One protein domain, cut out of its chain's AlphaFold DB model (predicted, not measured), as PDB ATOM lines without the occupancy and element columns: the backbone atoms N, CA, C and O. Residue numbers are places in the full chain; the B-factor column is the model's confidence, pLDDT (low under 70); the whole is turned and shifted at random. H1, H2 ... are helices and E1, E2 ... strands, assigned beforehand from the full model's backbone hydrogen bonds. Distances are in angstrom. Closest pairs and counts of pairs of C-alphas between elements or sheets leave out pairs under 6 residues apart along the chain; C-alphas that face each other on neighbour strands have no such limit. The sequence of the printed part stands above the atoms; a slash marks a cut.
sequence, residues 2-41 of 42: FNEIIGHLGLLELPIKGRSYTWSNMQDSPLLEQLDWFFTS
ATOM      1  N   PHE A   2     288.314 160.164 139.238       88.94
ATOM      2  CA  PHE A   2     289.424 160.297 138.267       88.94
ATOM      3  C   PHE A   2     290.643 159.408 138.593       88.94
ATOM      4  O   PHE A   2     291.032 158.579 137.778       88.94
ATOM      5  N   ASN A   3     291.159 159.476 139.826       90.38
ATOM      6  CA  ASN A   3     292.288 158.636 140.263       90.38
ATOM      7  C   ASN A   3     291.973 157.131 140.253       90.38
ATOM      8  O   ASN A   3     292.850 156.311 140.005       90.38
ATOM      9  N   GLU A   4     290.715 156.760 140.500       95.50
ATOM     10  CA  GLU A   4     290.275 155.360 140.454       95.50
ATOM     11  C   GLU A   4     290.270 154.839 139.015       95.50
ATOM     12  O   GLU A   4     290.683 153.709 138.778       95.50
ATOM     13  N   ILE A   5     289.865 155.672 138.048       94.00
ATOM     14  CA  ILE A   5     289.878 155.335 136.618       94.00
ATOM     15  C   ILE A   5     291.313 155.120 136.128       94.00
ATOM     16  O   ILE A   5     291.556 154.145 135.421       94.00
ATOM     17  N   ILE A   6     292.265 155.970 136.536       94.25
ATOM     18  CA  ILE A   6     293.689 155.815 136.181       94.25
ATOM     19  C   ILE A   6     294.202 154.442 136.628       94.25
ATOM     20  O   ILE A   6     294.758 153.699 135.820       94.25
ATOM     21  N   GLY A   7     293.965 154.084 137.896       92.69
ATOM     22  CA  GLY A   7     294.383 152.795 138.446       92.69
ATOM     23  C   GLY A   7     293.666 151.610 137.801       92.69
ATOM     24  O   GLY A   7     294.307 150.620 137.456       92.69
ATOM     25  N   HIS A   8     292.351 151.715 137.588       95.25
ATOM     26  CA  HIS A   8     291.550 150.653 136.977       95.25
ATOM     27  C   HIS A   8     291.961 150.356 135.529       95.25
ATOM     28  O   HIS A   8     291.995 149.196 135.128       95.25
ATOM     29  N   LEU A   9     292.285 151.392 134.752       95.06
ATOM     30  CA  LEU A   9     292.712 151.266 133.357       95.06
ATOM     31  C   LEU A   9     294.220 151.004 133.203       95.06
ATOM     32  O   LEU A   9     294.686 150.838 132.079       95.06
ATOM     33  N   GLY A  10     294.985 150.972 134.302       94.19
ATOM     34  CA  GLY A  10     296.432 150.739 134.273       94.19
ATOM     35  C   GLY A  10     297.212 151.824 133.525       94.19
ATOM     36  O   GLY A  10     298.230 151.529 132.899       94.19
ATOM     37  N   LEU A  11     296.722 153.065 133.542       96.06
ATOM     38  CA  LEU A  11     297.328 154.175 132.811       96.06
ATOM     39  C   LEU A  11     298.598 154.676 133.505       96.06
ATOM     40  O   LEU A  11     298.627 154.858 134.723       96.06
ATOM     41  N   LEU A  12     299.629 154.958 132.709       95.00
ATOM     42  CA  LEU A  12     300.878 155.561 133.172       95.00
ATOM     43  C   LEU A  12     300.887 157.053 132.847       95.00
ATOM     44  O   LEU A  12     300.673 157.437 131.698       95.00
ATOM     45  N   GLU A  13     301.156 157.889 133.849       92.88
ATOM     46  CA  GLU A  13     301.312 159.334 133.669       92.88
ATOM     47  C   GLU A  13     302.677 159.665 133.052       92.88
ATOM     48  O   GLU A  13     303.720 159.183 133.504       92.88
ATOM     49  N   LEU A  14     302.676 160.514 132.026       92.56
ATOM     50  CA  LEU A  14     303.883 161.008 131.376       92.56
ATOM     51  C   LEU A  14     304.216 162.423 131.875       92.56
ATOM     52  O   LEU A  14     303.406 163.337 131.700       92.56
ATOM     53  N   PRO A  15     305.417 162.652 132.444       86.69
ATOM     54  CA  PRO A  15     305.785 163.964 132.958       86.69
ATOM     55  C   PRO A  15     306.025 164.966 131.822       86.69
ATOM     56  O   PRO A  15     306.790 164.704 130.887       86.69
ATOM     57  N   ILE A  16     305.453 166.164 131.948       85.81
ATOM     58  CA  ILE A  16     305.725 167.286 131.043       85.81
ATOM     59  C   ILE A  16     307.011 167.979 131.502       85.81
ATOM     60  O   ILE A  16     307.039 168.707 132.492       85.81
ATOM     61  N   LYS A  17     308.114 167.761 130.783       84.94
ATOM     62  CA  LYS A  17     309.388 168.415 131.107       84.94
ATOM     63  C   LYS A  17     309.366 169.894 130.718       84.94
ATOM     64  O   LYS A  17     308.927 170.253 129.629       84.94
ATOM     65  N   GLY A  18     309.913 170.744 131.588       84.44
ATOM     66  CA  GLY A  18     310.156 172.160 131.291       84.44
ATOM     67  C   GLY A  18     308.928 173.072 131.369       84.44
ATOM     68  O   GLY A  18     309.015 174.216 130.928       84.44
ATOM     69  N   ARG A  19     307.801 172.606 131.924       82.56
ATOM     70  CA  ARG A  19     306.628 173.443 132.214       82.56
ATOM     71  C   ARG A  19     306.119 173.166 133.624       82.56
ATOM     72  O   ARG A  19     305.774 172.034 133.931       82.56
ATOM     73  N   SER A  20     306.078 174.200 134.464       86.56
ATOM     74  CA  SER A  20     305.561 174.113 135.842       86.56
ATOM     75  C   SER A  20     304.041 174.282 135.933       86.56
ATOM     76  O   SER A  20     303.464 174.023 136.978       86.56
ATOM     77  N   TYR A  21     303.407 174.741 134.856       93.69
ATOM     78  CA  TYR A  21     301.972 174.981 134.743       93.69
ATOM     79  C   TYR A  21     301.541 174.732 133.297       93.69
ATOM     80  O   TYR A  21     302.337 174.884 132.362       93.69
ATOM     81  N   THR A  22     300.286 174.338 133.110       94.50
ATOM     82  CA  THR A  22     299.700 174.101 131.781       94.50
ATOM     83  C   THR A  22     298.564 175.071 131.481       94.50
ATOM     84  O   THR A  22     298.207 175.259 130.320       94.50
ATOM     85  N   TRP A  23     298.077 175.769 132.507       96.38
ATOM     86  CA  TRP A  23     297.020 176.755 132.397       96.38
ATOM     87  C   TRP A  23     297.335 178.016 133.211       96.38
ATOM     88  O   TRP A  23     297.990 177.962 134.253       96.38
ATOM     89  N   SER A  24     296.842 179.155 132.731       97.00
ATOM     90  CA  SER A  24     296.857 180.428 133.450       97.00
ATOM     91  C   SER A  24     295.503 181.110 133.324       97.00
ATOM     92  O   SER A  24     294.931 181.121 132.228       97.00
ATOM     93  N   ASN A  25     295.024 181.763 134.381       95.81
ATOM     94  CA  ASN A  25     293.902 182.682 134.210       95.81
ATOM     95  C   ASN A  25     294.377 183.961 133.482       95.81
ATOM     96  O   ASN A  25     295.524 184.380 133.612       95.81
ATOM     97  N   MET A  26     293.518 184.574 132.661       94.56
ATOM     98  CA  MET A  26     293.862 185.769 131.867       94.56
ATOM     99  C   MET A  26     293.762 187.055 132.702       94.56
ATOM    100  O   MET A  26     293.028 187.978 132.357       94.56
ATOM    101  N   GLN A  27     294.438 187.079 133.846       97.25
ATOM    102  CA  GLN A  27     294.486 188.221 134.758       97.25
ATOM    103  C   GLN A  27     295.906 188.791 134.809       97.25
ATOM    104  O   GLN A  27     296.871 188.079 134.539       97.25
ATOM    105  N   ASP A  28     296.039 190.061 135.199       96.25
ATOM    106  CA  ASP A  28     297.336 190.757 135.263       96.25
ATOM    107  C   ASP A  28     298.333 190.090 136.227       96.25
ATOM    108  O   ASP A  28     299.543 190.137 136.022       96.25
ATOM    109  N   SER A  29     297.828 189.448 137.284       96.38
ATOM    110  CA  SER A  29     298.591 188.570 138.179       96.38
ATOM    111  C   SER A  29     298.043 187.153 138.044       96.38
ATOM    112  O   SER A  29     297.096 186.802 138.755       96.38
ATOM    113  N   PRO A  30     298.568 186.362 137.093       96.00
ATOM    114  CA  PRO A  30     297.919 185.127 136.712       96.00
ATOM    115  C   PRO A  30     298.045 184.067 137.807       96.00
ATOM    116  O   PRO A  30     299.133 183.820 138.332       96.00
ATOM    117  N   LEU A  31     296.939 183.389 138.101       96.50
ATOM    118  CA  LEU A  31     296.958 182.099 138.778       96.50
ATOM    119  C   LEU A  31     297.474 181.056 137.786       96.50
ATOM    120  O   LEU A  31     296.938 180.943 136.682       96.50
ATOM    121  N   LEU A  32     298.501 180.314 138.187       96.19
ATOM    122  CA  LEU A  32     299.153 179.294 137.376       96.19
ATOM    123  C   LEU A  32     298.820 177.919 137.948       96.19
ATOM    124  O   LEU A  32     299.123 177.650 139.106       96.19
ATOM    125  N   GLU A  33     298.221 177.061 137.129       95.81
ATOM    126  CA  GLU A  33     297.765 175.728 137.536       95.81
ATOM    127  C   GLU A  33     298.247 174.668 136.537       95.81
ATOM    128  O   GLU A  33     298.464 174.936 135.348       95.81
ATOM    129  N   GLN A  34     298.396 173.435 137.015       92.94
ATOM    130  CA  GLN A  34     298.590 172.267 136.162       92.94
ATOM    131  C   GLN A  34     297.246 171.555 136.007       92.94
ATOM    132  O   GLN A  34     296.772 170.915 136.941       92.94
ATOM    133  N   LEU A  35     296.628 171.698 134.836       92.94
ATOM    134  CA  LEU A  35     295.317 171.115 134.527       92.94
ATOM    135  C   LEU A  35     295.377 170.034 133.442       92.94
ATOM    136  O   LEU A  35     294.404 169.310 133.250       92.94
ATOM    137  N   ASP A  36     296.501 169.920 132.733       92.25
ATOM    138  CA  ASP A  36     296.684 168.951 131.658       92.25
ATOM    139  C   ASP A  36     297.602 167.813 132.115       92.25
ATOM    140  O   ASP A  36     298.739 168.037 132.545       92.25
ATOM    141  N   TRP A  37     297.109 166.585 131.963       91.12
ATOM    142  CA  TRP A  37     297.842 165.347 132.211       91.12
ATOM    143  C   TRP A  37     297.851 164.488 130.952       91.12
ATOM    144  O   TRP A  37     296.836 164.355 130.266       91.12
ATOM    145  N   PHE A  38     298.996 163.873 130.668       92.62
ATOM    146  CA  PHE A  38     299.151 162.936 129.562       92.62
ATOM    147  C   PHE A  38     299.307 161.531 130.116       92.62
ATOM    148  O   PHE A  38     300.150 161.287 130.977       92.62
ATOM    149  N   PHE A  39     298.519 160.609 129.578       95.00
ATOM    150  CA  PHE A  39     298.559 159.209 129.958       95.00
ATOM    151  C   PHE A  39     298.829 158.333 128.744       95.00
ATOM    152  O   PHE A  39     298.437 158.660 127.622       95.00
ATOM    153  N   THR A  40     299.475 157.199 128.980       95.69
ATOM    154  CA  THR A  40     299.665 156.153 127.978       95.69
ATOM    155  C   THR A  40     299.301 154.794 128.568       95.69
ATOM    156  O   THR A  40     299.384 154.594 129.784       95.69
ATOM    157  N   SER A  41     298.865 153.876 127.711       93.00
ATOM    158  CA  SER A  41     298.790 152.454 128.036       93.00
ATOM    159  C   SER A  41     300.087 151.771 127.607       93.00
ATOM    160  O   SER A  41     300.788 152.266 126.726       93.00
TER     161      SER A  41
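What this domain is: This is residues 2 to 41 of the 42 residues of an uncharacterized protein of Aegilops tauschii subsp. strangulata (UniProt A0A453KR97). With little regular structure, this is a flat shape in which a small hairpin of two strands, E1 and E2, and a short helix, H1, lie at one end, and a long loop, residues 15 to 37, runs out and folds back. Within the loop, residues 23 to 24 pair antiparallel with residues 32 to 33. The printed part has 40 residues, 13 of them in named elements, in the order H1, E1, E2, of mixed class. It is only just loose, close to extended, with a radius of gyration of the C-alphas of 13.3 A and spans of 40 by 21 by 9 A.

How they stand to each other: E1, residues 12 to 14, and E2, residues 38 to 40, form an antiparallel hairpin at 136 degrees, with N 14 and O 38 within hydrogen-bond range at 2.8 A. The closest C-alphas of H1, residues 2 to 8, and E1 are those of Ile 6 and Leu 12, 7.8 A apart. H1 and E2 are apart. In H1 every O i to N i+4 pair is within hydrogen-bond range.

Where its parts are: H1 spans 10.0 A from C-alpha 2 at (289.424, 160.297, 138.267). E1 spans 6.5 A, and E2 7.0 A, to C-alpha 40 at (299.665, 156.153, 127.978).

The domain as a whole: The C-alphas farthest apart, of His 8 and Asp 28, are 40.6 A apart. The link from H1 to E1 is tight, and that from E1 to E2, 23 residues, is long. The printed part has no cut, and no printed residue is under 70 in pLDDT.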